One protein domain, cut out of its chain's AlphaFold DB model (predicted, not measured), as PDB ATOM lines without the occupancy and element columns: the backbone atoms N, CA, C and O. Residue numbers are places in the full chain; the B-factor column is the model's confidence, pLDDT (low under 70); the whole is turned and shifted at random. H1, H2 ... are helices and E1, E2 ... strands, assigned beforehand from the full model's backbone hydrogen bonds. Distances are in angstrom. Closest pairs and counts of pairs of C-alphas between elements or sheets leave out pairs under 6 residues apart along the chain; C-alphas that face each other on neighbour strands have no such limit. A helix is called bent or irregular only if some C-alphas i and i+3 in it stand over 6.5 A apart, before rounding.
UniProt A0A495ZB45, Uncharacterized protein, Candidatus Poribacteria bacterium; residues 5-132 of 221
ATOM      1  N   ALA A   5     111.264 122.326 149.941       91.69
ATOM      2  CA  ALA A   5     110.964 123.512 150.747       91.69
ATOM      3  C   ALA A   5     111.308 123.376 152.250       91.69
ATOM      4  O   ALA A   5     111.230 124.345 153.002       91.69
ATOM      5  N   ARG A   6     111.694 122.183 152.726       90.94
ATOM      6  CA  ARG A   6     111.963 121.895 154.154       90.94
ATOM      7  C   ARG A   6     113.412 121.499 154.443       90.94
ATOM      8  O   ARG A   6     113.727 121.037 155.549       90.94
ATOM      9  N   ILE A   7     114.305 121.660 153.472       93.12
ATOM     10  CA  ILE A   7     115.727 121.337 153.628       93.12
ATOM     11  C   ILE A   7     116.571 122.570 153.951       93.12
ATOM     12  O   ILE A   7     116.166 123.715 153.724       93.12
ATOM     13  N   LEU A   8     117.746 122.286 154.508       95.50
ATOM     14  CA  LEU A   8     118.783 123.264 154.823       95.50
ATOM     15  C   LEU A   8     119.706 123.468 153.624       95.50
ATOM     16  O   LEU A   8     119.684 122.680 152.677       95.50
ATOM     17  N   ILE A   9     120.512 124.527 153.663       96.88
ATOM     18  CA  ILE A   9     121.314 124.957 152.515       96.88
ATOM     19  C   ILE A   9     122.320 123.898 152.047       96.88
ATOM     20  O   ILE A   9     122.500 123.715 150.846       96.88
ATOM     21  N   TRP A  10     122.930 123.148 152.969       97.06
ATOM     22  CA  TRP A  10     123.881 122.090 152.614       97.06
ATOM     23  C   TRP A  10     123.207 120.920 151.896       97.06
ATOM     24  O   TRP A  10     123.744 120.413 150.917       97.06
ATOM     25  N   GLU A  11     122.012 120.525 152.338       96.75
ATOM     26  CA  GLU A  11     121.245 119.452 151.706       96.75
ATOM     27  C   GLU A  11     120.716 119.900 150.341       96.75
ATOM     28  O   GLU A  11     120.746 119.121 149.394       96.75
ATOM     29  N   ASN A  12     120.305 121.168 150.208       97.62
ATOM     30  CA  ASN A  12     119.965 121.747 148.908       97.62
ATOM     31  C   ASN A  12     121.169 121.668 147.947       97.62
ATOM     32  O   ASN A  12     121.050 121.097 146.866       97.62
ATOM     33  N   LYS A  13     122.351 122.126 148.386       97.88
ATOM     34  CA  LYS A  13     123.590 122.072 147.593       97.88
ATOM     35  C   LYS A  13     123.971 120.640 147.202       97.88
ATOM     36  O   LYS A  13     124.351 120.402 146.060       97.88
ATOM     37  N   ARG A  14     123.850 119.680 148.128       98.06
ATOM     38  CA  ARG A  14     124.127 118.256 147.880       98.06
ATOM     39  C   ARG A  14     123.237 117.699 146.768       98.06
ATOM     40  O   ARG A  14     123.754 117.103 145.827       98.06
ATOM     41  N   ARG A  15     121.922 117.927 146.851       98.19
ATOM     42  CA  ARG A  15     120.955 117.461 145.843       98.19
ATOM     43  C   ARG A  15     121.161 118.123 144.489       98.19
ATOM     44  O   ARG A  15     121.142 117.435 143.478       98.19
ATOM     45  N   LEU A  16     121.432 119.427 144.475       98.19
ATOM     46  CA  LEU A  16     121.738 120.167 143.253       98.19
ATOM     47  C   LEU A  16     122.975 119.598 142.541       98.19
ATOM     48  O   LEU A  16     122.958 119.385 141.332       98.19
ATOM     49  N   ASN A  17     124.032 119.290 143.297       98.44
ATOM     50  CA  ASN A  17     125.224 118.647 142.750       98.44
ATOM     51  C   ASN A  17     124.913 117.253 142.192       98.44
ATOM     52  O   ASN A  17     125.367 116.932 141.099       98.44
ATOM     53  N   LYS A  18     124.101 116.457 142.901       98.50
ATOM     54  CA  LYS A  18     123.683 115.123 142.448       98.50
ATOM     55  C   LYS A  18     122.870 115.166 141.155       98.50
ATOM     56  O   LYS A  18     123.141 114.385 140.252       98.50
ATOM     57  N   LEU A  19     121.937 116.108 141.026       98.50
ATOM     58  CA  LEU A  19     121.169 116.294 139.791       98.50
ATOM     59  C   LEU A  19     122.067 116.685 138.612       98.50
ATOM     60  O   LEU A  19     121.916 116.142 137.521       98.50
ATOM     61  N   ARG A  20     123.040 117.578 138.826       98.69
ATOM     62  CA  ARG A  20     124.000 117.987 137.785       98.69
ATOM     63  C   ARG A  20     124.936 116.852 137.370       98.69
ATOM     64  O   ARG A  20     125.195 116.682 136.181       98.69
ATOM     65  N   GLU A  21     125.417 116.070 138.334       98.50
ATOM     66  CA  GLU A  21     126.198 114.850 138.096       98.50
ATOM     67  C   GLU A  21     125.393 113.863 137.241       98.50
ATOM     68  O   GLU A  21     125.851 113.440 136.181       98.50
ATOM     69  N   PHE A  22     124.155 113.579 137.649       98.50
ATOM     70  CA  PHE A  22     123.264 112.680 136.928       98.50
ATOM     71  C   PHE A  22     122.966 113.172 135.508       98.50
ATOM     72  O   PHE A  22     123.090 112.411 134.555       98.50
ATOM     73  N   ARG A  23     122.671 114.464 135.335       98.50
ATOM     74  CA  ARG A  23     122.483 115.090 134.019       98.50
ATOM     75  C   ARG A  23     123.689 114.880 133.100       98.50
ATOM     76  O   ARG A  23     123.519 114.538 131.933       98.50
ATOM     77  N   SER A  24     124.902 115.075 133.618       98.56
ATOM     78  CA  SER A  24     126.141 114.854 132.861       98.56
ATOM     79  C   SER A  24     126.279 113.393 132.419       98.56
ATOM     80  O   SER A  24     126.592 113.121 131.258       98.56
ATOM     81  N   LEU A  25     125.965 112.446 133.311       98.56
ATOM     82  CA  LEU A  25     125.952 111.018 132.986       98.56
ATOM     83  C   LEU A  25     124.924 110.679 131.903       98.56
ATOM     84  O   LEU A  25     125.250 109.926 130.989       98.56
ATOM     85  N   MET A  26     123.724 111.261 131.960       97.88
ATOM     86  CA  MET A  26     122.684 111.076 130.942       97.88
ATOM     87  C   MET A  26     123.146 111.561 129.565       97.88
ATOM     88  O   MET A  26     123.022 110.837 128.580       97.88
ATOM     89  N   ILE A  27     123.745 112.753 129.499       98.38
ATOM     90  CA  ILE A  27     124.309 113.293 128.253       98.38
ATOM     91  C   ILE A  27     125.412 112.372 127.728       98.38
ATOM     92  O   ILE A  27     125.413 112.018 126.550       98.38
ATOM     93  N   ARG A  28     126.330 111.929 128.597       98.38
ATOM     94  CA  ARG A  28     127.387 110.985 128.216       98.38
ATOM     95  C   ARG A  28     126.798 109.675 127.689       98.38
ATOM     96  O   ARG A  28     127.273 109.181 126.672       98.38
ATOM     97  N   TYR A  29     125.768 109.132 128.334       98.12
ATOM     98  CA  TYR A  29     125.101 107.906 127.901       98.12
ATOM     99  C   TYR A  29     124.484 108.049 126.505       98.12
ATOM    100  O   TYR A  29     124.768 107.240 125.620       98.12
ATOM    101  N   PHE A  30     123.675 109.087 126.280       96.44
ATOM    102  CA  PHE A  30     122.973 109.264 125.007       96.44
ATOM    103  C   PHE A  30     123.893 109.681 123.859       96.44
ATOM    104  O   PHE A  30     123.668 109.243 122.738       96.44
ATOM    105  N   ASN A  31     124.967 110.429 124.124       97.38
ATOM    106  CA  ASN A  31     125.956 110.774 123.097       97.38
ATOM    107  C   ASN A  31     126.822 109.579 122.661       97.38
ATOM    108  O   ASN A  31     127.410 109.623 121.588       97.38
ATOM    109  N   ASN A  32     126.922 108.530 123.487       97.81
ATOM    110  CA  ASN A  32     127.738 107.334 123.223       97.81
ATOM    111  C   ASN A  32     126.873 106.073 123.018       97.81
ATOM    112  O   ASN A  32     127.340 104.941 123.173       97.81
ATOM    113  N   SER A  33     125.586 106.255 122.721       96.19
ATOM    114  CA  SER A  33     124.675 105.170 122.368       96.19
ATOM    115  C   SER A  33     123.810 105.579 121.188       96.19
ATOM    116  O   SER A  33     123.451 106.744 121.036       96.19
ATOM    117  N   ARG A  34     123.446 104.613 120.351       93.44
ATOM    118  CA  ARG A  34     122.594 104.845 119.180       93.44
ATOM    119  C   ARG A  34     121.510 103.791 119.089       93.44
ATOM    120  O   ARG A  34     121.738 102.648 119.482       93.44
ATOM    121  N   VAL A  35     120.356 104.162 118.551       89.50
ATOM    122  CA  VAL A  35     119.289 103.203 118.254       89.50
ATOM    123  C   VAL A  35     119.777 102.285 117.134       89.50
ATOM    124  O   VAL A  35     120.197 102.748 116.074       89.50
ATOM    125  N   GLY A  36     119.817 100.984 117.403       86.38
ATOM    126  CA  GLY A  36     120.166  99.966 116.422       86.38
ATOM    127  C   GLY A  36     118.977  99.611 115.531       86.38
ATOM    128  O   GLY A  36     117.824  99.839 115.885       86.38
ATOM    129  N   LEU A  37     119.259  98.975 114.392       78.25
ATOM    130  CA  LEU A  37     118.243  98.557 113.412       78.25
ATOM    131  C   LEU A  37     117.186  97.586 113.980       78.25
ATOM    132  O   LEU A  37     116.101  97.481 113.425       78.25
ATOM    133  N   GLY A  38     117.485  96.892 115.083       78.62
ATOM    134  CA  GLY A  38     116.564  95.983 115.777       78.62
ATOM    135  C   GLY A  38     115.796  96.609 116.948       78.62
ATOM    136  O   GLY A  38     115.332  95.872 117.811       78.62
ATOM    137  N   GLY A  39     115.742  97.941 117.059       75.69
ATOM    138  CA  GLY A  39     115.023  98.654 118.129       75.69
ATOM    139  C   GLY A  39     115.742  98.709 119.486       75.69
ATOM    140  O   GLY A  39     115.359  99.484 120.357       75.69
ATOM    141  N   GLY A  40     116.814  97.936 119.678       82.38
ATOM    142  CA  GLY A  40     117.687  98.039 120.851       82.38
ATOM    143  C   GLY A  40     118.757  99.122 120.695       82.38
ATOM    144  O   GLY A  40     119.286  99.324 119.599       82.38
ATOM    145  N   ARG A  41     119.140  99.787 121.792       88.94
ATOM    146  CA  ARG A  41     120.288 100.708 121.786       88.94
ATOM    147  C   ARG A  41     121.608  99.937 121.749       88.94
ATOM    148  O   ARG A  41     121.856  99.052 122.566       88.94
ATOM    149  N   VAL A  42     122.482 100.313 120.821       93.56
ATOM    150  CA  VAL A  42     123.875  99.862 120.771       93.56
ATOM    151  C   VAL A  42     124.705 100.814 121.628       93.56
ATOM    152  O   VAL A  42     124.782 102.009 121.337       93.56
ATOM    153  N   GLU A  43     125.302 100.284 122.694       96.00
ATOM    154  CA  GLU A  43     126.083 101.046 123.675       96.00
ATOM    155  C   GLU A  43     127.591 100.874 123.454       96.00
ATOM    156  O   GLU A  43     128.114  99.752 123.476       96.00
ATOM    157  N   GLU A  44     128.307 101.989 123.320       97.06
ATOM    158  CA  GLU A  44     129.770 102.014 123.362       97.06
ATOM    159  C   GLU A  44     130.289 101.857 124.805       97.06
ATOM    160  O   GLU A  44     129.525 101.903 125.775       97.06
ATOM    161  N   SER A  45     131.602 101.668 124.983       97.44
ATOM    162  CA  SER A  45     132.215 101.485 126.312       97.44
ATOM    163  C   SER A  45     131.869 102.625 127.280       97.44
ATOM    164  O   SER A  45     131.475 102.371 128.421       97.44
ATOM    165  N   ALA A  46     131.915 103.871 126.801       97.62
ATOM    166  CA  ALA A  46     131.563 105.056 127.579       97.62
ATOM    167  C   ALA A  46     130.081 105.082 128.002       97.62
ATOM    168  O   ALA A  46     129.778 105.508 129.119       97.62
ATOM    169  N   ALA A  47     129.162 104.599 127.158       97.81
ATOM    170  CA  ALA A  47     127.749 104.478 127.520       97.81
ATOM    171  C   ALA A  47     127.526 103.374 128.560       97.81
ATOM    172  O   ALA A  47     126.805 103.595 129.529       97.81
ATOM    173  N   LYS A  48     128.204 102.226 128.442       98.00
ATOM    174  CA  LYS A  48     128.126 101.144 129.443       98.00
ATOM    175  C   LYS A  48     128.620 101.592 130.820       98.00
ATOM    176  O   LYS A  48     128.043 101.230 131.844       98.00
ATOM    177  N   GLU A  49     129.688 102.387 130.868       98.38
ATOM    178  CA  GLU A  49     130.155 103.032 132.101       98.38
ATOM    179  C   GLU A  49     129.114 103.991 132.674       98.38
ATOM    180  O   GLU A  49     128.726 103.839 133.831       98.38
ATOM    181  N   ALA A  50     128.619 104.926 131.857       98.38
ATOM    182  CA  ALA A  50     127.612 105.890 132.285       98.38
ATOM    183  C   ALA A  50     126.350 105.192 132.814       98.38
ATOM    184  O   ALA A  50     125.861 105.542 133.883       98.38
ATOM    185  N   ARG A  51     125.876 104.144 132.133       98.00
ATOM    186  CA  ARG A  51     124.731 103.324 132.548       98.00
ATOM    187  C   ARG A  51     124.923 102.693 133.925       98.00
ATOM    188  O   ARG A  51     123.988 102.691 134.725       98.00
ATOM    189  N   ARG A  52     126.118 102.175 134.230       98.31
ATOM    190  CA  ARG A  52     126.421 101.615 135.560       98.31
ATOM    191  C   ARG A  52     126.306 102.673 136.655       98.31
ATOM    192  O   ARG A  52     125.701 102.394 137.686       98.31
ATOM    193  N   GLU A  53     126.831 103.874 136.426       98.50
ATOM    194  CA  GLU A  53     126.729 104.967 137.403       98.50
ATOM    195  C   GLU A  53     125.302 105.520 137.519       98.50
ATOM    196  O   GLU A  53     124.820 105.738 138.630       98.50
ATOM    197  N   ILE A  54     124.582 105.657 136.398       98.31
ATOM    198  CA  ILE A  54     123.159 106.027 136.381       98.31
ATOM    199  C   ILE A  54     122.365 105.056 137.254       98.31
ATOM    200  O   ILE A  54     121.661 105.502 138.152       98.31
ATOM    201  N   ASN A  55     122.533 103.743 137.069       98.25
ATOM    202  CA  ASN A  55     121.838 102.730 137.870       98.25
ATOM    203  C   ASN A  55     122.124 102.847 139.374       98.25
ATOM    204  O   ASN A  55     121.223 102.628 140.180       98.25
ATOM    205  N   ARG A  56     123.350 103.213 139.769       98.25
ATOM    206  CA  ARG A  56     123.700 103.418 141.187       98.25
ATOM    207  C   ARG A  56     123.017 104.642 141.785       98.25
ATOM    208  O   ARG A  56     122.611 104.607 142.943       98.25
ATOM    209  N   LEU A  57     122.906 105.722 141.013       97.75
ATOM    210  CA  LEU A  57     122.319 106.981 141.471       97.75
ATOM    211  C   LEU A  57     120.794 107.028 141.302       97.75
ATOM    212  O   LEU A  57     120.144 107.835 141.967       97.75
ATOM    213  N   ARG A  58     120.218 106.170 140.449       96.94
ATOM    214  CA  ARG A  58     118.822 106.234 139.986       96.94
ATOM    215  C   ARG A  58     117.818 106.384 141.121       96.94
ATOM    216  O   ARG A  58     117.072 107.356 141.132       96.94
ATOM    217  N   GLY A  59     117.852 105.488 142.110       96.88
ATOM    218  CA  GLY A  59     116.895 105.520 143.221       96.88
ATOM    219  C   GLY A  59     116.996 106.791 144.073       96.88
ATOM    220  O   GLY A  59     115.984 107.325 144.531       96.88
ATOM    221  N   GLU A  60     118.205 107.328 144.262       97.50
ATOM    222  CA  GLU A  60     118.372 108.594 144.978       97.50
ATOM    223  C   GLU A  60     117.834 109.771 144.155       97.50
ATOM    224  O   GLU A  60     117.111 110.616 144.686       97.50
ATOM    225  N   ILE A  61     118.156 109.814 142.862       98.06
ATOM    226  CA  ILE A  61     117.745 110.879 141.946       98.06
ATOM    227  C   ILE A  61     116.231 110.902 141.762       98.06
ATOM    228  O   ILE A  61     115.633 111.973 141.863       98.06
ATOM    229  N   HIS A  62     115.607 109.736 141.595       97.62
ATOM    230  CA  HIS A  62     114.155 109.587 141.565       97.62
ATOM    231  C   HIS A  62     113.515 110.197 142.812       97.62
ATOM    232  O   HIS A  62     112.646 111.066 142.723       97.62
ATOM    233  N   SER A  63     114.046 109.863 143.994       96.88
ATOM    234  CA  SER A  63     113.580 110.463 145.243       96.88
ATOM    235  C   SER A  63     113.786 111.980 145.272       96.88
ATOM    236  O   SER A  63     112.902 112.706 145.725       96.88
ATOM    237  N   ILE A  64     114.925 112.494 144.802       98.06
ATOM    238  CA  ILE A  64     115.211 113.937 144.767       98.06
ATOM    239  C   ILE A  64     114.210 114.687 143.877       98.06
ATOM    240  O   ILE A  64     113.740 115.747 144.302       98.06
ATOM    241  N   ILE A  65     113.876 114.136 142.707       97.44
ATOM    242  CA  ILE A  65     112.924 114.688 141.729       97.44
ATOM    243  C   ILE A  65     111.501 114.704 142.298       97.44
ATOM    244  O   ILE A  65     110.850 115.746 142.312       97.44
ATOM    245  N   LEU A  66     111.039 113.587 142.867       96.12
ATOM    246  CA  LEU A  66     109.725 113.542 143.516       96.12
ATOM    247  C   LEU A  66     109.626 114.557 144.665       96.12
ATOM    248  O   LEU A  66     108.586 115.164 144.904       96.12
ATOM    249  N   ASN A  67     110.733 114.783 145.382       96.19
ATOM    250  CA  ASN A  67     110.786 115.770 146.460       96.19
ATOM    251  C   ASN A  67     110.879 117.226 145.986       96.19
ATOM    252  O   ASN A  67     110.853 118.099 146.857       96.19
ATOM    253  N   SER A  68     110.991 117.487 144.680       95.31
ATOM    254  CA  SER A  68     110.817 118.806 144.059       95.31
ATOM    255  C   SER A  68     109.444 118.981 143.398       95.31
ATOM    256  O   SER A  68     109.306 119.849 142.552       95.31
ATOM    257  N   GLU A  69     108.446 118.158 143.752       94.25
ATOM    258  CA  GLU A  69     107.064 118.223 143.222       94.25
ATOM    259  C   GLU A  69     106.950 117.965 141.713       94.25
ATOM    260  O   GLU A  69     105.924 118.242 141.097       94.25
ATOM    261  N   ILE A  70     107.984 117.381 141.110       95.19
ATOM    262  CA  ILE A  70     107.971 117.009 139.699       95.19
ATOM    263  C   ILE A  70     107.630 115.529 139.611       95.19
ATOM    264  O   ILE A  70     108.341 114.692 140.167       95.19
ATOM    265  N   ASN A  71     106.544 115.216 138.905       94.56
ATOM    266  CA  ASN A  71     106.169 113.840 138.612       94.56
ATOM    267  C   ASN A  71     106.961 113.335 137.388       94.56
ATOM    268  O   ASN A  71     106.837 113.942 136.319       94.56
ATOM    269  N   PRO A  72     107.790 112.280 137.521       94.38
ATOM    270  CA  PRO A  72     108.477 111.657 136.395       94.38
ATOM    271  C   PRO A  72     107.603 110.729 135.561       94.38
ATOM    272  O   PRO A  72     108.050 110.318 134.491       94.38
ATOM    273  N   SER A  73     106.380 110.441 135.999       93.44
ATOM    274  CA  SER A  73     105.434 109.664 135.216       93.44
ATOM    275  C   SER A  73     104.932 110.416 133.987       93.44
ATOM    276  O   SER A  73     104.553 111.589 134.053       93.44
ATOM    277  N   PHE A  74     104.860 109.700 132.874       88.44
ATOM    278  CA  PHE A  74     104.284 110.136 131.616       88.44
ATOM    279  C   PHE A  74     103.244 109.108 131.165       88.44
ATOM    280  O   PHE A  74     103.526 107.911 131.152       88.44
ATOM    281  N   SER A  75     102.045 109.566 130.801       88.94
ATOM    282  CA  SER A  75     101.040 108.684 130.206       88.94
ATOM    283  C   SER A  75     101.331 108.503 128.721       88.94
ATOM    284  O   SER A  75     101.425 109.481 127.976       88.94
ATOM    285  N   TRP A  76     101.486 107.254 128.296       87.44
ATOM    286  CA  TRP A  76     101.716 106.890 126.908       87.44
ATOM    287  C   TRP A  76     100.613 105.963 126.413       87.44
ATOM    288  O   TRP A  76     100.291 104.953 127.039       87.44
ATOM    289  N   THR A  77     100.048 106.297 125.257       84.69
ATOM    290  CA  THR A  77      98.995 105.507 124.620       84.69
ATOM    291  C   THR A  77      99.557 104.826 123.384       84.69
ATOM    292  O   THR A  77     100.107 105.483 122.496       84.69
ATOM    293  N   ARG A  78      99.391 103.503 123.297       78.44
ATOM    294  CA  ARG A  78      99.774 102.758 122.092       78.44
ATOM    295  C   ARG A  78      98.961 103.222 120.877       78.44
ATOM    296  O   ARG A  78      97.767 103.486 121.020       78.44
ATOM    297  N   PRO A  79      99.555 103.250 119.668       76.38
ATOM    298  CA  PRO A  79      98.805 103.503 118.443       76.38
ATOM    299  C   PRO A  79      97.588 102.575 118.327       76.38
ATOM    300  O   PRO A  79      97.665 101.380 118.623       76.38
ATOM    301  N   THR A  80      96.464 103.119 117.858       68.88
ATOM    302  CA  THR A  80      95.140 102.468 117.792       68.88
ATOM    303  C   THR A  80      95.118 101.129 117.050       68.88
ATOM    304  O   THR A  80      94.252 100.303 117.321       68.88
ATOM    305  N   ALA A  81      96.092 100.862 116.177       69.56
ATOM    306  CA  ALA A  81      96.249  99.571 115.505       69.56
ATOM    307  C   ALA A  81      96.533  98.391 116.465       69.56
ATOM    308  O   ALA A  81      96.356  97.241 116.073       69.56
ATOM    309  N   ALA A  82      96.957  98.659 117.707       61.91
ATOM    310  CA  ALA A  82      97.368  97.655 118.694       61.91
ATOM    311  C   ALA A  82      96.498  97.622 119.970       61.91
ATOM    312  O   ALA A  82      96.939  97.097 120.990       61.91
ATOM    313  N   GLY A  83      95.280  98.178 119.940       61.31
ATOM    314  CA  GLY A  83      94.318  98.058 121.049       61.31
ATOM    315  C   GLY A  83      94.306  99.197 122.077       61.31
ATOM    316  O   GLY A  83      93.475  99.166 122.970       61.31
ATOM    317  N   GLY A  84      95.143 100.231 121.921       67.94
ATOM    318  CA  GLY A  84      94.958 101.530 122.588       67.94
ATOM    319  C   GLY A  84      95.075 101.561 124.117       67.94
ATOM    320  O   GLY A  84      94.525 102.471 124.729       67.94
ATOM    321  N   ASP A  85      95.776 100.611 124.741       79.81
ATOM    322  CA  ASP A  85      95.999 100.660 126.190       79.81
ATOM    323  C   ASP A  85      96.870 101.867 126.574       79.81
ATOM    324  O   ASP A  85      97.956 102.080 126.018       79.81
ATOM    325  N   GLU A  86      96.399 102.629 127.559       84.62
ATOM    326  CA  GLU A  86      97.150 103.684 128.234       84.62
ATOM    327  C   GLU A  86      98.071 103.050 129.285       84.62
ATOM    328  O   GLU A  86      97.643 102.233 130.101       84.62
ATOM    329  N   THR A  87      99.362 103.371 129.241       87.44
ATOM    330  CA  THR A  87     100.360 102.885 130.200       87.44
ATOM    331  C   THR A  87     101.110 104.067 130.795       87.44
ATOM    332  O   THR A  87     101.548 104.963 130.078       87.44
ATOM    333  N   GLU A  88     101.266 104.064 132.116       92.06
ATOM    334  CA  GLU A  88     102.083 105.044 132.826       92.06
ATOM    335  C   GLU A  88     103.548 104.592 132.812       92.06
ATOM    336  O   GLU A  88     103.863 103.472 133.215       92.06
ATOM    337  N   ILE A  89     104.435 105.458 132.327       92.75
ATOM    338  CA  ILE A  89     105.871 105.198 132.190       92.75
ATOM    339  C   ILE A  89     106.621 106.169 133.089       92.75
ATOM    340  O   ILE A  89     106.406 107.378 133.000       92.75
ATOM    341  N   ASP A  90     107.541 105.672 133.912       95.81
ATOM    342  CA  ASP A  90     108.397 106.533 134.722       95.81
ATOM    343  C   ASP A  90     109.689 106.842 133.961       95.81
ATOM    344  O   ASP A  90     110.549 105.985 133.750       95.81
ATOM    345  N   LEU A  91     109.855 108.105 133.569       95.69
ATOM    346  CA  LEU A  91     110.982 108.557 132.753       95.69
ATOM    347  C   LEU A  91     112.360 108.345 133.402       95.69
ATOM    348  O   LEU A  91     113.372 108.384 132.698       95.69
ATOM    349  N   ILE A  92     112.424 108.172 134.724       96.88
ATOM    350  CA  ILE A  92     113.665 107.945 135.469       96.88
ATOM    351  C   ILE A  92     113.925 106.453 135.684       96.88
ATOM    352  O   ILE A  92     115.084 106.035 135.663       96.88
ATOM    353  N   GLU A  93     112.892 105.635 135.864       95.81
ATOM    354  CA  GLU A  93     113.069 104.180 135.960       95.81
ATOM    355  C   GLU A  93     113.333 103.544 134.583       95.81
ATOM    356  O   GLU A  93     114.208 102.676 134.470       95.81
ATOM    357  N   ASP A  94     112.690 104.058 133.528       94.69
ATOM    358  CA  ASP A  94     112.718 103.519 132.160       94.69
ATOM    359  C   ASP A  94     113.709 104.220 131.212       94.69
ATOM    360  O   ASP A  94     113.635 104.068 129.991       94.69
ATOM    361  N   ILE A  95     114.698 104.939 131.757       95.06
ATOM    362  CA  ILE A  95     115.704 105.734 131.017       95.06
ATOM    363  C   ILE A  95     116.310 105.016 129.798       95.06
ATOM    364  O   ILE A  95     116.611 105.646 128.784       95.06
ATOM    365  N   PHE A  96     116.542 103.707 129.897       95.31
ATOM    366  CA  PHE A  96     117.218 102.931 128.850       95.31
ATOM    367  C   PHE A  96     116.272 102.361 127.790       95.31
ATOM    368  O   PHE A  96     116.749 101.849 126.780       95.31
ATOM    369  N   ASN A  97     114.959 102.452 128.011       92.75
ATOM    370  CA  ASN A  97     113.921 101.902 127.139       92.75
ATOM    371  C   ASN A  97     113.073 102.995 126.469       92.75
ATOM    372  O   ASN A  97     112.099 102.673 125.800       92.75
ATOM    373  N   LEU A  98     113.438 104.273 126.608       91.19
ATOM    374  CA  LEU A  98     112.640 105.406 126.120       91.19
ATOM    375  C   LEU A  98     112.331 105.346 124.616       91.19
ATOM    376  O   LEU A  98     111.237 105.726 124.204       91.19
ATOM    377  N   ASP A  99     113.255 104.821 123.806       89.75
ATOM    378  CA  ASP A  99     113.049 104.690 122.357       89.75
ATOM    379  C   ASP A  99     111.892 103.731 122.016       89.75
ATOM    380  O   ASP A  99     111.253 103.892 120.982       89.75
ATOM    381  N   GLN A 100     111.578 102.762 122.889       88.38
ATOM    382  CA  GLN A 100     110.439 101.846 122.699       88.38
ATOM    383  C   GLN A 100     109.090 102.567 122.797       88.38
ATOM    384  O   GLN A 100     108.077 102.054 122.324       88.38
ATOM    385  N   PHE A 101     109.091 103.755 123.396       88.50
ATOM    386  CA  PHE A 101     107.917 104.585 123.620       88.50
ATOM    387  C   PHE A 101     107.911 105.838 122.735       88.50
ATOM    388  O   PHE A 101     107.062 106.705 122.924       88.50
ATOM    389  N   ASP A 102     108.850 105.949 121.787       88.25
ATOM    390  CA  ASP A 102     109.067 107.151 120.968       88.25
ATOM    391  C   ASP A 102     109.347 108.411 121.819       88.25
ATOM    392  O   ASP A 102     109.013 109.544 121.473       88.25
ATOM    393  N   ILE A 103     109.968 108.213 122.989       90.56
ATOM    394  CA  ILE A 103     110.308 109.293 123.915       90.56
ATOM    395  C   ILE A 103     111.774 109.666 123.719       90.56
ATOM    396  O   ILE A 103     112.694 108.933 124.075       90.56
ATOM    397  N   GLY A 104     112.009 110.869 123.200       92.06
ATOM    398  CA  GLY A 104     113.364 111.394 123.055       92.06
ATOM    399  C   GLY A 104     114.058 111.663 124.405       92.06
ATOM    400  O   GLY A 104     113.401 112.059 125.377       92.06
ATOM    401  N   PRO A 105     115.402 111.571 124.466       93.62
ATOM    402  CA  PRO A 105     116.181 111.784 125.693       93.62
ATOM    403  C   PRO A 105     116.033 113.196 126.285       93.62
ATOM    404  O   PRO A 105     116.209 113.399 127.488       93.62
ATOM    405  N   ASN A 106     115.660 114.174 125.454       95.62
ATOM    406  CA  ASN A 106     115.410 115.554 125.870       95.62
ATOM    407  C   ASN A 106     114.275 115.673 126.896       95.62
ATOM    408  O   ASN A 106     114.310 116.586 127.714       95.62
ATOM    409  N   ASN A 107     113.310 114.748 126.905       95.00
ATOM    410  CA  ASN A 107     112.231 114.756 127.895       95.00
ATOM    411  C   ASN A 107     112.768 114.506 129.309       95.00
ATOM    412  O   ASN A 107     112.434 115.233 130.247       95.00
ATOM    413  N   VAL A 108     113.669 113.530 129.455       95.69
ATOM    414  CA  VAL A 108     114.303 113.218 130.744       95.69
ATOM    415  C   VAL A 108     115.245 114.336 131.172       95.69
ATOM    416  O   VAL A 108     115.220 114.757 132.327       95.69
ATOM    417  N   LEU A 109     116.041 114.869 130.239       97.69
ATOM    418  CA  LEU A 109     116.921 116.007 130.521       97.69
ATOM    419  C   LEU A 109     116.125 117.243 130.954       97.69
ATOM    420  O   LEU A 109     116.474 117.860 131.956       97.69
ATOM    421  N   GLY A 110     115.019 117.557 130.276       97.62
ATOM    422  CA  GLY A 110     114.135 118.663 130.643       97.62
ATOM    423  C   GLY A 110     113.484 118.470 132.014       97.62
ATOM    424  O   GLY A 110     113.300 119.427 132.764       97.62
ATOM    425  N   LEU A 111     113.169 117.232 132.393       97.31
ATOM    426  CA  LEU A 111     112.695 116.918 133.735       97.31
ATOM    427  C   LEU A 111     113.772 117.152 134.806       97.31
ATOM    428  O   LEU A 111     113.487 117.782 135.828       97.31
ATOM    429  N   ILE A 112     115.006 116.708 134.561       98.19
ATOM    430  CA  ILE A 112     116.140 116.956 135.463       98.19
ATOM    431  C   ILE A 112     116.423 118.461 135.570       98.19
ATOM    432  O   ILE A 112     116.645 118.960 136.672       98.19
ATOM    433  N   ASP A 113     116.365 119.196 134.457       98.56
ATOM    434  CA  ASP A 113     116.593 120.644 134.416       98.56
ATOM    435  C   ASP A 113     115.512 121.415 135.186       98.56
ATOM    436  O   ASP A 113     115.836 122.329 135.948       98.56
ATOM    437  N   ARG A 114     114.241 120.995 135.100       98.12
ATOM    438  CA  ARG A 114     113.171 121.529 135.961       98.12
ATOM    439  C   ARG A 114     113.460 121.279 137.440       98.12
ATOM    440  O   ARG A 114     113.356 122.203 138.241       98.12
ATOM    441  N   ALA A 115     113.883 120.066 137.804       98.12
ATOM    442  CA  ALA A 115     114.230 119.754 139.191       98.12
ATOM    443  C   ALA A 115     115.401 120.617 139.684       98.12
ATOM    444  O   ALA A 115     115.342 121.170 140.780       98.12
ATOM    445  N   ILE A 116     116.443 120.791 138.865       98.56
ATOM    446  CA  ILE A 116     117.555 121.712 139.139       98.56
ATOM    447  C   ILE A 116     117.022 123.126 139.404       98.56
ATOM    448  O   ILE A 116     117.377 123.712 140.428       98.56
ATOM    449  N   GLY A 117     116.129 123.628 138.545       98.25
ATOM    450  CA  GLY A 117     115.487 124.936 138.692       98.25
ATOM    451  C   GLY A 117     114.760 125.113 140.029       98.25
ATOM    452  O   GLY A 117     114.956 126.127 140.699       98.25
ATOM    453  N   GLU A 118     114.007 124.105 140.480       98.00
ATOM    454  CA  GLU A 118     113.321 124.130 141.783       98.00
ATOM    455  C   GLU A 118     114.292 124.190 142.973       98.00
ATOM    456  O   GLU A 118     114.090 124.914 143.957       98.00
ATOM    457  N   TYR A 119     115.401 123.451 142.910       97.94
ATOM    458  CA  TYR A 119     116.411 123.517 143.967       97.94
ATOM    459  C   TYR A 119     117.159 124.858 143.961       97.94
ATOM    460  O   TYR A 119     117.448 125.390 145.042       97.94
ATOM    461  N   GLU A 120     117.432 125.425 142.785       98.06
ATOM    462  CA  GLU A 120     118.070 126.735 142.631       98.06
ATOM    463  C   GLU A 120     117.181 127.879 143.131       98.06
ATOM    464  O   GLU A 120     117.649 128.711 143.917       98.06
ATOM    465  N   SER A 121     115.897 127.887 142.763       97.38
ATOM    466  CA  SER A 121     114.923 128.895 143.209       97.38
ATOM    467  C   SER A 121     114.782 128.894 144.740       97.38
ATOM    468  O   SER A 121     114.772 129.939 145.397       97.38
ATOM    469  N   ASN A 122     114.809 127.706 145.349       96.44
ATOM    470  CA  ASN A 122     114.693 127.515 146.789       96.44
ATOM    471  C   ASN A 122     116.000 127.773 147.568       96.44
ATOM    472  O   ASN A 122     116.010 127.692 148.801       96.44
ATOM    473  N   ARG A 123     117.112 128.125 146.907       95.94
ATOM    474  CA  ARG A 123     118.411 128.354 147.566       95.94
ATOM    475  C   ARG A 123     118.347 129.445 148.639       95.94
ATOM    476  O   ARG A 123     118.849 129.245 149.746       95.94
ATOM    477  N   ARG A 124     117.706 130.585 148.347       94.69
ATOM    478  CA  ARG A 124     117.572 131.701 149.307       94.69
ATOM    479  C   ARG A 124     116.745 131.284 150.520       94.69
ATOM    480  O   ARG A 124     117.166 131.489 151.655       94.69
ATOM    481  N   SER A 125     115.612 130.632 150.286       94.50
ATOM    482  CA  SER A 125     114.741 130.133 151.351       94.50
ATOM    483  C   SER A 125     115.443 129.072 152.207       94.50
ATOM    484  O   SER A 125     115.328 129.089 153.431       94.50
ATOM    485  N   ALA A 126     116.243 128.189 151.600       94.56
ATOM    486  CA  ALA A 126     117.064 127.214 152.321       94.56
ATOM    487  C   ALA A 126     118.124 127.879 153.207       94.56
ATOM    488  O   ALA A 126     118.347 127.427 154.332       94.56
ATOM    489  N   PHE A 127     118.743 128.962 152.736       95.88
ATOM    490  CA  PHE A 127     119.674 129.750 153.538       95.88
ATOM    491  C   PHE A 127     118.978 130.400 154.740       95.88
ATOM    492  O   PHE A 127     119.417 130.192 155.869       95.88
ATOM    493  N   VAL A 128     117.840 131.073 154.529       95.12
ATOM    494  CA  VAL A 128     117.048 131.681 155.617       95.12
ATOM    495  C   VAL A 128     116.659 130.639 156.670       95.12
ATOM    496  O   VAL A 128     116.835 130.871 157.861       95.12
ATOM    497  N   ARG A 129     116.210 129.447 156.253       94.31
ATOM    498  CA  ARG A 129     115.911 128.334 157.178       94.31
ATOM    499  C   ARG A 129     117.133 127.853 157.959       94.31
ATOM    500  O   ARG A 129     116.987 127.380 159.077       94.31
ATOM    501  N   THR A 130     118.321 127.945 157.370       93.75
ATOM    502  CA  THR A 130     119.566 127.503 158.011       93.75
ATOM    503  C   THR A 130     119.985 128.433 159.140       93.75
ATOM    504  O   THR A 130     120.452 127.949 160.166       93.75
ATOM    505  N   ILE A 131     119.790 129.739 158.970       94.25
ATOM    506  CA  ILE A 131     120.150 130.736 159.986       94.25
ATOM    507  C   ILE A 131     119.030 130.986 161.003       94.25
ATOM    508  O   ILE A 131     119.297 131.480 162.091       94.25
ATOM    509  N   ASN A 132     117.778 130.657 160.670       92.69
ATOM    510  CA  ASN A 132     116.636 130.920 161.538       92.69
ATOM    511  C   ASN A 132     116.550 129.887 162.688       92.69
ATOM    512  O   ASN A 132     116.231 128.724 162.425       92.69
TER     513      ASN A 132
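Overview. This is residues 5 to 132 of the 221 residues of an uncharacterized protein of Candidatus Poribacteria bacterium (UniProt A0A495ZB45). Two long helices, H1 and H4, run side by side in opposite directions, with the first arm of the bent helix H2 folding back along H1 and its second arm crossing H1 steeply. Two small strand hairpins, E1 with E2 and E3 with E4, lie toward one end with short H3 between them, while H5 extends the opposite end. The printed part has 128 residues, with five named helices and four named strands in the order H1 E1 E2 H2 E3 E4 H3 H4 H5; both two-stranded sheets are antiparallel, and the class is mostly helix. The whole is flat, spanning 58 by 36 by 19 A, and only just loose, close to compact, with a radius of gyration of the C-alphas of 16.8 A.

Arrangement. H1, residues 9 to 31, is the hub. The hairpin of E1, residues 33 to 35, and E2, residues 41 to 43, has N 42 and O 34 at 2.8 A, within hydrogen-bond range. H2, residues 45 to 66, was assigned as one helix by its hydrogen bonds but is bent, with C-alphas 56 and 59 7.4 A apart; its arms are H2a, residues 45 to 56, and H2b, residues 59 to 66. H1 touches H2a with residues 22 to 31 alone, closest at the C-alphas of Tyr 29 and Ala 47, 4.3 A, opposite ways at a shallow tilt of 33 degrees, only just short of steep. H1 touches H2b with residues 15 to 22 alone, closest at the C-alphas of Leu 19 and Ile 61, 6.8 A. The hairpin of E3, residues 73 to 77, and E4, residues 86 to 90, has N 74 and O 89 at 2.8 A, within hydrogen-bond range. H3, residues 98 to 101, touches no helix. H4, residues 105 to 121, touches H1, closest at the C-alphas of Ile 116 and Leu 16, 6.1 A, opposite ways at a shallow tilt of 16 degrees. H5, residues 123 to 131, touches residues 9 to 12 of H1 alone, closest at the C-alphas of Ala 126 and Ile 9, 4.8 A. Every O i to N i+4 pair is within hydrogen-bond range in H1, H2a, H2b, H4 and H5; H3 is too short for one.

Along the chain. H1 begins at C-alpha 9, (121.314, 124.957, 152.515), and is 33.0 A long. E1 measures 7.1 A, E2 6.1 A, H2a 17.2 A, H2b 10.8 A, E3 13.1 A, E4 13.3 A and H3 5.4 A. H4 is 24.5 A long, and H5, 12.8 A, ends at C-alpha 131, (120.150, 130.736, 159.986).

Size, cuts and confidence. The C-alphas farthest apart, of Ala 81 and Ile 131, are 59.3 A apart. The printed part has no cut, and no link is long. Mean pLDDT of the printed part is 93.4; residues 80 to 84 are under 70.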